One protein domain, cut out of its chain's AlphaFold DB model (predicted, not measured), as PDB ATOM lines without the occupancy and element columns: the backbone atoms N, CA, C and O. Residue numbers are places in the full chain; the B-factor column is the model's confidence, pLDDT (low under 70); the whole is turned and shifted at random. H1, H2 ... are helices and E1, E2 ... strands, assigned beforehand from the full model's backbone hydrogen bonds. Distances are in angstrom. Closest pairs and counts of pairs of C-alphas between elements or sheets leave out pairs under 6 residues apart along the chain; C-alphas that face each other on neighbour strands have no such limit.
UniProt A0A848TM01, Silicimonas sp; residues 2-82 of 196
ATOM      1  N   GLY A   2     236.601 142.926  86.624       58.50
ATOM      2  CA  GLY A   2     235.866 142.216  85.554       58.50
ATOM      3  C   GLY A   2     236.653 141.130  84.804       58.50
ATOM      4  O   GLY A   2     236.140 140.034  84.612       58.50
ATOM      5  N   GLY A   3     237.925 141.376  84.464       63.00
ATOM      6  CA  GLY A   3     238.724 140.435  83.658       63.00
ATOM      7  C   GLY A   3     238.928 139.053  84.294       63.00
ATOM      8  O   GLY A   3     238.942 138.049  83.589       63.00
ATOM      9  N   ARG A   4     239.000 138.976  85.631       65.69
ATOM     10  CA  ARG A   4     239.162 137.706  86.361       65.69
ATOM     11  C   ARG A   4     237.917 136.815  86.241       65.69
ATOM     12  O   ARG A   4     238.044 135.653  85.896       65.69
ATOM     13  N   LYS A   5     236.716 137.400  86.356       72.88
ATOM     14  CA  LYS A   5     235.439 136.683  86.171       72.88
ATOM     15  C   LYS A   5     235.251 136.143  84.751       72.88
ATOM     16  O   LYS A   5     234.581 135.133  84.565       72.88
ATOM     17  N   LEU A   6     235.789 136.834  83.743       77.12
ATOM     18  CA  LEU A   6     235.767 136.346  82.362       77.12
ATOM     19  C   LEU A   6     236.754 135.200  82.163       77.12
ATOM     20  O   LEU A   6     236.415 134.225  81.501       77.12
ATOM     21  N   ALA A   7     237.938 135.286  82.771       77.44
ATOM     22  CA  ALA A   7     238.931 134.220  82.713       77.44
ATOM     23  C   ALA A   7     238.403 132.893  83.286       77.44
ATOM     24  O   ALA A   7     238.679 131.853  82.695       77.44
ATOM     25  N   ASP A   8     237.602 132.943  84.356       83.06
ATOM     26  CA  ASP A   8     237.015 131.761  85.010       83.06
ATOM     27  C   ASP A   8     235.955 131.045  84.146       83.06
ATOM     28  O   ASP A   8     235.684 129.864  84.336       83.06
ATOM     29  N   ARG A   9     235.348 131.748  83.178       87.12
ATOM     30  CA  ARG A   9     234.330 131.206  82.249       87.12
ATOM     31  C   ARG A   9     234.924 130.714  80.931       87.12
ATOM     32  O   ARG A   9     234.172 130.317  80.039       87.12
ATOM     33  N   ALA A  10     236.241 130.806  80.780       89.75
ATOM     34  CA  ALA A  10     236.919 130.546  79.527       89.75
ATOM     35  C   ALA A  10     237.797 129.299  79.612       89.75
ATOM     36  O   ALA A  10     238.424 129.025  80.632       89.75
ATOM     37  N   VAL A  11     237.903 128.591  78.493       90.19
ATOM     38  CA  VAL A  11     238.856 127.496  78.310       90.19
ATOM     39  C   VAL A  11     240.084 128.044  77.591       90.19
ATOM     40  O   VAL A  11     239.960 128.827  76.649       90.19
ATOM     41  N   VAL A  12     241.275 127.659  78.038       88.94
ATOM     42  CA  VAL A  12     242.517 127.975  77.323       88.94
ATOM     43  C   VAL A  12     242.549 127.131  76.048       88.94
ATOM     44  O   VAL A  12     242.505 125.908  76.127       88.94
ATOM     45  N   LEU A  13     242.552 127.785  74.883       88.12
ATOM     46  CA  LEU A  13     242.545 127.104  73.580       88.12
ATOM     47  C   LEU A  13     243.946 126.930  72.988       88.12
ATOM     48  O   LEU A  13     244.132 126.091  72.114       88.12
ATOM     49  N   ASP A  14     244.901 127.731  73.450       82.94
ATOM     50  CA  ASP A  14     246.298 127.707  73.024       82.94
ATOM     51  C   ASP A  14     247.178 127.399  74.252       82.94
ATOM     52  O   ASP A  14     247.103 128.173  75.217       82.94
ATOM     53  N   PRO A  15     247.964 126.300  74.260       71.06
ATOM     54  CA  PRO A  15     248.820 125.909  75.385       71.06
ATOM     55  C   PRO A  15     249.796 127.000  75.826       71.06
ATOM     56  O   PRO A  15     250.078 127.121  77.018       71.06
ATOM     57  N   ASP A  16     250.254 127.821  74.880       72.25
ATOM     58  CA  ASP A  16     251.233 128.877  75.132       72.25
ATOM     59  C   ASP A  16     250.566 130.196  75.573       72.25
ATOM     60  O   ASP A  16     251.239 131.154  75.962       72.25
ATOM     61  N   GLY A  17     249.224 130.254  75.562       66.12
ATOM     62  CA  GLY A  17     248.464 131.495  75.701       66.12
ATOM     63  C   GLY A  17     248.699 132.426  74.498       66.12
ATOM     64  O   GLY A  17     249.743 132.390  73.860       66.12
ATOM     65  N   PRO A  18     247.743 133.293  74.123       79.44
ATOM     66  CA  PRO A  18     246.834 133.995  75.018       79.44
ATOM     67  C   PRO A  18     245.365 133.856  74.585       79.44
ATOM     68  O   PRO A  18     244.562 134.760  74.824       79.44
ATOM     69  N   VAL A  19     245.014 132.755  73.912       88.94
ATOM     70  CA  VAL A  19     243.678 132.552  73.341       88.94
ATOM     71  C   VAL A  19     242.763 131.845  74.336       88.94
ATOM     72  O   VAL A  19     243.020 130.721  74.773       88.94
ATOM     73  N   ARG A  20     241.657 132.505  74.673       90.06
ATOM     74  CA  ARG A  20     240.618 131.987  75.563       90.06
ATOM     75  C   ARG A  20     239.310 131.816  74.808       90.06
ATOM     76  O   ARG A  20     238.805 132.770  74.223       90.06
ATOM     77  N   GLY A  21     238.776 130.602  74.829       92.94
ATOM     78  CA  GLY A  21     237.514 130.218  74.213       92.94
ATOM     79  C   GLY A  21     236.366 130.254  75.203       92.94
ATOM     80  O   GLY A  21     236.523 129.896  76.367       92.94
ATOM     81  N   PHE A  22     235.196 130.646  74.722       93.88
ATOM     82  CA  PHE A  22     233.980 130.743  75.510       93.88
ATOM     83  C   PHE A  22     232.898 129.841  74.914       93.88
ATOM     84  O   PHE A  22     232.759 129.734  73.691       93.88
ATOM     85  N   ALA A  23     232.121 129.198  75.787       92.25
ATOM     86  CA  ALA A  23     230.954 128.428  75.369       92.25
ATOM     87  C   ALA A  23     229.935 129.329  74.632       92.25
ATOM     88  O   ALA A  23     229.906 130.543  74.872       92.25
ATOM     89  N   PRO A  24     229.080 128.767  73.755       93.25
ATOM     90  CA  PRO A  24     227.979 129.508  73.147       93.25
ATOM     91  C   PRO A  24     227.179 130.291  74.188       93.25
ATOM     92  O   PRO A  24     226.941 129.805  75.294       93.25
ATOM     93  N   HIS A  25     226.789 131.516  73.838       92.50
ATOM     94  CA  HIS A  25     226.046 132.443  74.698       92.50
ATOM     95  C   HIS A  25     226.745 132.899  75.983       92.50
ATOM     96  O   HIS A  25     226.199 133.760  76.679       92.50
ATOM     97  N   ALA A  26     227.944 132.387  76.288       91.50
ATOM     98  CA  ALA A  26     228.642 132.737  77.513       91.50
ATOM     99  C   ALA A  26     228.843 134.247  77.591       91.50
ATOM    100  O   ALA A  26     228.526 134.806  78.622       91.50
ATOM    101  N   LEU A  27     229.267 134.919  76.516       91.88
ATOM    102  CA  LEU A  27     229.576 136.356  76.526       91.88
ATOM    103  C   LEU A  27     228.417 137.285  76.132       91.88
ATOM    104  O   LEU A  27     228.643 138.462  75.854       91.88
ATOM    105  N   ASN A  28     227.177 136.795  76.067       92.44
ATOM    106  CA  ASN A  28     226.064 137.598  75.553       92.44
ATOM    107  C   ASN A  28     225.856 138.904  76.331       92.44
ATOM    108  O   ASN A  28     225.587 139.940  75.730       92.44
ATOM    109  N   ASP A  29     225.970 138.873  77.660       91.44
ATOM    110  CA  ASP A  29     225.797 140.078  78.476       91.44
ATOM    111  C   ASP A  29     226.912 141.088  78.218       91.44
ATOM    112  O   ASP A  29     226.641 142.275  78.050       91.44
ATOM    113  N   GLU A  30     228.154 140.624  78.146       90.88
ATOM    114  CA  GLU A  30     229.319 141.465  77.908       90.88
ATOM    115  C   GLU A  30     229.281 142.093  76.511       90.88
ATOM    116  O   GLU A  30     229.479 143.299  76.365       90.88
ATOM    117  N   VAL A  31     228.931 141.319  75.481       90.50
ATOM    118  CA  VAL A  31     228.792 141.832  74.109       90.50
ATOM    119  C   VAL A  31     227.678 142.880  74.024       90.50
ATOM    120  O   VAL A  31     227.870 143.937  73.420       90.50
ATOM    121  N   VAL A  32     226.526 142.628  74.656       90.62
ATOM    122  CA  VAL A  32     225.367 143.535  74.612       90.62
ATOM    123  C   VAL A  32     225.623 144.816  75.409       90.62
ATOM    124  O   VAL A  32     225.357 145.918  74.917       90.62
ATOM    125  N   ILE A  33     226.133 144.693  76.635       90.88
ATOM    126  CA  ILE A  33     226.219 145.796  77.600       90.88
ATOM    127  C   ILE A  33     227.543 146.548  77.449       90.88
ATOM    128  O   ILE A  33     227.538 147.775  77.306       90.88
ATOM    129  N   GLU A  34     228.663 145.826  77.450       85.19
ATOM    130  CA  GLU A  34     230.010 146.397  77.575       85.19
ATOM    131  C   GLU A  34     230.663 146.710  76.226       85.19
ATOM    132  O   GLU A  34     231.511 147.592  76.174       85.19
ATOM    133  N   TYR A  35     230.212 146.081  75.133       83.50
ATOM    134  CA  TYR A  35     230.803 146.205  73.793       83.50
ATOM    135  C   TYR A  35     232.305 145.879  73.791       83.50
ATOM    136  O   TYR A  35     233.171 146.748  73.809       83.50
ATOM    137  N   ILE A  36     232.599 144.581  73.788       78.44
ATOM    138  CA  ILE A  36     233.929 144.035  74.093       78.44
ATOM    139  C   ILE A  36     234.944 144.053  72.940       78.44
ATOM    140  O   ILE A  36     236.093 143.669  73.154       78.44
ATOM    141  N   SER A  37     234.560 144.455  71.727       72.69
ATOM    142  CA  SER A  37     235.467 144.445  70.575       72.69
ATOM    143  C   SER A  37     235.118 145.504  69.533       72.69
ATOM    144  O   SER A  37     233.951 145.754  69.230       72.69
ATOM    145  N   HIS A  38     236.160 146.093  68.947       77.12
ATOM    146  CA  HIS A  38     236.053 146.901  67.738       77.12
ATOM    147  C   HIS A  38     236.148 145.998  66.502       77.12
ATOM    148  O   HIS A  38     236.892 145.021  66.494       77.12
ATOM    149  N   THR A  39     235.428 146.341  65.431       79.25
ATOM    150  CA  THR A  39     235.377 145.550  64.185       79.25
ATOM    151  C   THR A  39     236.757 145.262  63.591       79.25
ATOM    152  O   THR A  39     236.989 144.170  63.083       79.25
ATOM    153  N   SER A  40     237.702 146.197  63.723       77.69
ATOM    154  CA  SER A  40     239.077 146.073  63.221       77.69
ATOM    155  C   SER A  40     239.899 144.952  63.867       77.69
ATOM    156  O   SER A  40     241.021 144.703  63.437       77.69
ATOM    157  N   THR A  41     239.382 144.286  64.903       81.62
ATOM    158  CA  THR A  41     240.089 143.223  65.632       81.62
ATOM    159  C   THR A  41     239.361 141.879  65.585       81.62
ATOM    160  O   THR A  41     239.668 140.999  66.388       81.62
ATOM    161  N   ILE A  42     238.365 141.715  64.709       88.19
ATOM    162  CA  ILE A  42     237.512 140.521  64.675       88.19
ATOM    163  C   ILE A  42     237.802 139.699  63.424       88.19
ATOM    164  O   ILE A  42     237.762 140.197  62.303       88.19
ATOM    165  N   VAL A  43     238.039 138.406  63.635       88.88
ATOM    166  CA  VAL A  43     238.091 137.391  62.581       88.88
ATOM    167  C   VAL A  43     236.909 136.455  62.780       88.88
ATOM    168  O   VAL A  43     236.624 136.040  63.905       88.88
ATOM    169  N   ILE A  44     236.209 136.126  61.697       90.69
ATOM    170  CA  ILE A  44     235.005 135.299  61.739       90.69
ATOM    171  C   ILE A  44     234.995 134.280  60.603       90.69
ATOM    172  O   ILE A  44     235.486 134.549  59.509       90.69
ATOM    173  N   ARG A  45     234.421 133.102  60.863       91.38
ATOM    174  CA  ARG A  45     234.107 132.133  59.811       91.38
ATOM    175  C   ARG A  45     232.835 132.569  59.085       91.38
ATOM    176  O   ARG A  45     231.860 132.930  59.740       91.38
ATOM    177  N   SER A  46     232.836 132.510  57.755       90.50
ATOM    178  CA  SER A  46     231.703 132.933  56.914       90.50
ATOM    179  C   SER A  46     230.392 132.242  57.303       90.50
ATOM    180  O   SER A  46     229.380 132.914  57.480       90.50
ATOM    181  N   GLU A  47     230.442 130.934  57.557       91.12
ATOM    182  CA  GLU A  47     229.312 130.106  58.019       91.12
ATOM    183  C   GLU A  47     228.633 130.640  59.299       91.12
ATOM    184  O   GLU A  47     227.449 130.423  59.529       91.12
ATOM    185  N   THR A  48     229.361 131.378  60.150       89.94
ATOM    186  CA  THR A  48     228.813 131.925  61.405       89.94
ATOM    187  C   THR A  48     227.889 133.122  61.156       89.94
ATOM    188  O   THR A  48     227.028 133.423  61.983       89.94
ATOM    189  N   VAL A  49     228.052 133.810  60.022       92.31
ATOM    190  CA  VAL A  49     227.350 135.063  59.695       92.31
ATOM    191  C   VAL A  49     226.503 134.979  58.435       92.31
ATOM    192  O   VAL A  49     225.993 135.999  57.980       92.31
ATOM    193  N   GLU A  50     226.317 133.788  57.870       90.81
ATOM    194  CA  GLU A  50     225.649 133.617  56.578       90.81
ATOM    195  C   GLU A  50     224.247 134.244  56.542       90.81
ATOM    196  O   GLU A  50     223.930 134.940  55.579       90.81
ATOM    197  N   ASP A  51     223.490 134.159  57.642       90.81
ATOM    198  CA  ASP A  51     222.151 134.768  57.765       90.81
ATOM    199  C   ASP A  51     222.125 136.075  58.574       90.81
ATOM    200  O   ASP A  51     221.055 136.579  58.912       90.81
ATOM    201  N   ILE A  52     223.284 136.612  58.964       92.19
ATOM    202  CA  ILE A  52     223.368 137.852  59.744       92.19
ATOM    203  C   ILE A  52     223.883 138.954  58.824       92.19
ATOM    204  O   ILE A  52     224.895 138.810  58.139       92.19
ATOM    205  N   ARG A  53     223.167 140.076  58.781       92.31
ATOM    206  CA  ARG A  53     223.531 141.238  57.968       92.31
ATOM    207  C   ARG A  53     223.578 142.489  58.822       92.31
ATOM    208  O   ARG A  53     222.926 142.575  59.862       92.31
ATOM    209  N   PHE A  54     224.371 143.448  58.364       93.56
ATOM    210  CA  PHE A  54     224.365 144.787  58.922       93.56
ATOM    211  C   PHE A  54     222.993 145.433  58.741       93.56
ATOM    212  O   PHE A  54     222.320 145.228  57.729       93.56
ATOM    213  N   ASP A  55     222.583 146.202  59.743       93.88
ATOM    214  CA  ASP A  55     221.313 146.907  59.729       93.88
ATOM    215  C   ASP A  55     221.476 148.250  58.991       93.88
ATOM    216  O   ASP A  55     222.086 149.177  59.539       93.88
ATOM    217  N   PRO A  56     220.897 148.414  57.785       92.50
ATOM    218  CA  PRO A  56     221.107 149.604  56.958       92.50
ATOM    219  C   PRO A  56     220.489 150.881  57.548       92.50
ATOM    220  O   PRO A  56     220.726 151.991  57.043       92.50
ATOM    221  N   ASP A  57     219.676 150.773  58.602       93.56
ATOM    222  CA  ASP A  57     219.182 151.941  59.322       93.56
ATOM    223  C   ASP A  57     220.171 152.475  60.360       93.56
ATOM    224  O   ASP A  57     220.033 153.619  60.798       93.56
ATOM    225  N   LEU A  58     221.183 151.683  60.718       93.50
ATOM    226  CA  LEU A  58     222.219 152.022  61.694       93.50
ATOM    227  C   LEU A  58     223.540 152.466  61.047       93.50
ATOM    228  O   LEU A  58     224.517 152.693  61.752       93.50
ATOM    229  N   ARG A  59     223.565 152.667  59.725       87.62
ATOM    230  CA  ARG A  59     224.767 153.011  58.939       87.62
ATOM    231  C   ARG A  59     225.625 154.152  59.507       87.62
ATOM    232  O   ARG A  59     226.837 154.150  59.343       87.62
ATOM    233  N   ASN A  60     225.013 155.142  60.159       86.38
ATOM    234  CA  ASN A  60     225.751 156.288  60.703       86.38
ATOM    235  C   ASN A  60     226.279 156.042  62.128       86.38
ATOM    236  O   ASN A  60     227.175 156.756  62.573       86.38
ATOM    237  N   ALA A  61     225.717 155.077  62.870       88.69
ATOM    238  CA  ALA A  61     226.201 154.680  64.191       88.69
ATOM    239  C   ALA A  61     225.590 153.356  64.667       88.69
ATOM    240  O   ALA A  61     224.400 153.106  64.498       88.69
ATOM    241  N   CYS A  62     226.374 152.584  65.423       91.75
ATOM    242  CA  CYS A  62     225.943 151.344  66.082       91.75
ATOM    243  C   CYS A  62     225.621 150.160  65.147       91.75
ATOM    244  O   CYS A  62     225.220 149.121  65.664       91.75
ATOM    245  N   GLU A  63     225.846 150.273  63.834       93.44
ATOM    246  CA  GLU A  63     225.734 149.170  62.863       93.44
ATOM    247  C   GLU A  63     226.599 147.966  63.262       93.44
ATOM    248  O   GLU A  63     226.064 146.900  63.568       93.44
ATOM    249  N   ASP A  64     227.914 148.169  63.384       91.75
ATOM    250  CA  ASP A  64     228.867 147.147  63.830       91.75
ATOM    251  C   ASP A  64     228.474 146.525  65.168       91.75
ATOM    252  O   ASP A  64     228.474 145.310  65.348       91.75
ATOM    253  N   ARG A  65     228.099 147.374  66.130       91.81
ATOM    254  CA  ARG A  65     227.697 146.920  67.461       91.81
ATOM    255  C   ARG A  65     226.480 146.004  67.390       91.81
ATOM    256  O   ARG A  65     226.482 144.966  68.046       91.81
ATOM    257  N   MET A  66     225.460 146.383  66.619       93.38
ATOM    258  CA  MET A  66     224.281 145.545  66.428       93.38
ATOM    259  C   MET A  66     224.676 144.218  65.785       93.38
ATOM    260  O   MET A  66     224.304 143.170  66.299       93.38
ATOM    261  N   PHE A  67     225.490 144.251  64.732       93.62
ATOM    262  CA  PHE A  67     225.950 143.050  64.042       93.62
ATOM    263  C   PHE A  67     226.628 142.058  64.997       93.62
ATOM    264  O   PHE A  67     226.191 140.912  65.108       93.62
ATOM    265  N   TRP A  68     227.627 142.499  65.766       92.25
ATOM    266  CA  TRP A  68     228.344 141.621  66.699       92.25
ATOM    267  C   TRP A  68     227.458 141.095  67.829       92.25
ATOM    268  O   TRP A  68     227.611 139.949  68.257       92.25
ATOM    269  N   MET A  69     226.489 141.895  68.276       92.88
ATOM    270  CA  MET A  69     225.475 141.440  69.223       92.88
ATOM    271  C   MET A  69     224.607 140.333  68.633       92.88
ATOM    272  O   MET A  69     224.420 139.317  69.295       92.88
ATOM    273  N   MET A  70     224.128 140.480  67.395       93.25
ATOM    274  CA  MET A  70     223.341 139.441  66.725       93.25
ATOM    275  C   MET A  70     224.139 138.141  66.575       93.25
ATOM    276  O   MET A  70     223.610 137.064  66.839       93.25
ATOM    277  N   VAL A  71     225.427 138.236  66.230       93.31
ATOM    278  CA  VAL A  71     226.330 137.077  66.133       93.31
ATOM    279  C   VAL A  71     226.448 136.346  67.474       93.31
ATOM    280  O   VAL A  71     226.257 135.131  67.537       93.31
ATOM    281  N   ALA A  72     226.709 137.073  68.564       92.56
ATOM    282  CA  ALA A  72     226.803 136.477  69.896       92.56
ATOM    283  C   ALA A  72     225.464 135.862  70.347       92.56
ATOM    284  O   ALA A  72     225.415 134.715  70.797       92.56
ATOM    285  N   LEU A  73     224.360 136.595  70.158       92.31
ATOM    286  CA  LEU A  73     223.020 136.162  70.552       92.31
ATOM    287  C   LEU A  73     222.536 134.937  69.759       92.31
ATOM    288  O   LEU A  73     221.853 134.105  70.352       92.31
ATOM    289  N   LYS A  74     222.955 134.757  68.495       92.12
ATOM    290  CA  LYS A  74     222.709 133.530  67.702       92.12
ATOM    291  C   LYS A  74     223.511 132.316  68.205       92.12
ATOM    292  O   LYS A  74     223.288 131.201  67.750       92.12
ATOM    293  N   GLY A  75     224.415 132.501  69.169       91.81
ATOM    294  CA  GLY A  75     225.164 131.409  69.798       91.81
ATOM    295  C   GLY A  75     226.523 131.143  69.170       91.81
ATOM    296  O   GLY A  75     227.053 130.040  69.310       91.81
ATOM    297  N   ALA A  76     227.116 132.140  68.508       92.44
ATOM    298  CA  ALA A  76     228.485 132.021  68.031       92.44
ATOM    299  C   ALA A  76     229.437 131.647  69.182       92.44
ATOM    300  O   ALA A  76     229.375 132.200  70.284       92.44
ATOM    301  N   ARG A  77     230.344 130.706  68.910       92.62
ATOM    302  CA  ARG A  77     231.477 130.421  69.797       92.62
ATOM    303  C   ARG A  77     232.484 131.551  69.643       92.62
ATOM    304  O   ARG A  77     232.948 131.808  68.534       92.62
ATOM    305  N   ILE A  78     232.815 132.208  70.746       93.31
ATOM    306  CA  ILE A  78     233.708 133.369  70.751       93.31
ATOM    307  C   ILE A  78     235.040 132.953  71.366       93.31
ATOM    308  O   ILE A  78     235.072 132.266  72.386       93.31
ATOM    309  N   ALA A  79     236.135 133.387  70.753       91.81
ATOM    310  CA  ALA A  79     237.464 133.319  71.336       91.81
ATOM    311  C   ALA A  79     238.057 134.728  71.401       91.81
ATOM    312  O   ALA A  79     237.846 135.536  70.497       91.81
ATOM    313  N   ILE A  80     238.787 135.019  72.472       89.56
ATOM    314  CA  ILE A  80     239.472 136.296  72.678       89.56
ATOM    315  C   ILE A  80     240.961 136.010  72.812       89.56
ATOM    316  O   ILE A  80     241.359 135.119  73.563       89.56
ATOM    317  N   SER A  81     241.771 136.777  72.088       86.25
ATOM    318  CA  SER A  81     243.224 136.762  72.191       86.25
ATOM    319  C   SER A  81     243.714 138.125  72.653       86.25
ATOM    320  O   SER A  81     243.277 139.151  72.137       86.25
ATOM    321  N   TRP A  82     244.642 138.129  73.607       80.81
ATOM    322  CA  TRP A  82     245.329 139.341  74.068       80.81
ATOM    323  C   TRP A  82     246.634 139.592  73.302       80.81
ATOM    324  O   TRP A  82     247.379 140.512  73.630       80.81
TER     325      TRP A  82
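What this domain is: This is residues 2 to 82 of the 196 residues of a protein of Silicimonas sp (UniProt A0A848TM01). A small sheet of three short strands, with H1 at its margin, makes one end of this model, and two helices side by side, H2 and H4, lie farther along toward the other end. Between H2 and H4 the backbone swings out through two long loops, with the tiny H3 between them; the second loop, residues 50 to 62, reaches the end far from the sheet, and after H4 the backbone returns to the sheet as E3. The printed part has 81 residues with four named helices and three named strands, in the order H1 E1 E2 H2 H3 H4 E3, and the sheet runs E1 E2 E3, antiparallel throughout. The class is mixed, helices and strands, with under half of the residues in named elements. The whole is compact, with a radius of gyration of the C-alphas of 13.2 A, and only just elongated, spanning 41 by 27 by 21 A.

How they stand to each other: Start at H1, residues 2 to 7, which is only just on the sheet, with 5 pairs of C-alphas within 10 A, and only grazes it with residues 6 to 7. Next come E1, residues 10 to 12, and E2, residues 19 to 22, an antiparallel hairpin in which N 11 and O 21 are 2.9 A apart, within hydrogen-bond range. On the other side of E2 look for E3, residues 78 to 81, also antiparallel, where N 22 and O 78 are 2.8 A apart, within that range. H2, residues 28 to 33, and H4, residues 63 to 73, touch, their closest C-alphas being those of Val 32 and Met 69 at 5.8 A; they run opposite ways at a shallow tilt of 29 degrees. H3, residues 46 to 49, is close to but not clearly touching H4, with the C-alphas of Val 49 and Val 71 closest at 6.8 A. H1 and H4 are apart. In H1, H2 and H4 every O i to N i+4 pair is within hydrogen-bond range; H3 is too short for one.

Where its parts are: Find C-alpha 2 at (235.866, 142.216, 85.554); from there H1 runs 9.0 A to C-alpha 7. E1 measures 6.5 A, E2 10.1 A, H2 8.5 A and H3 5.6 A. H4 begins at C-alpha 63, (225.734, 149.170, 62.863), and runs 15.4 A. E3 covers 10.2 A and ends at C-alpha 81, (243.224, 136.762, 72.191).

The domain as a whole: The two C-alphas farthest apart are those of Pro 15 and Asp 57, at 42.6 A. The printed part has no cut. The links from H2 to H3 and from H3 to H4 are long. Look for pLDDT under 70 at residues 2 to 4 and residue 17; the mean of the printed part is 87.2.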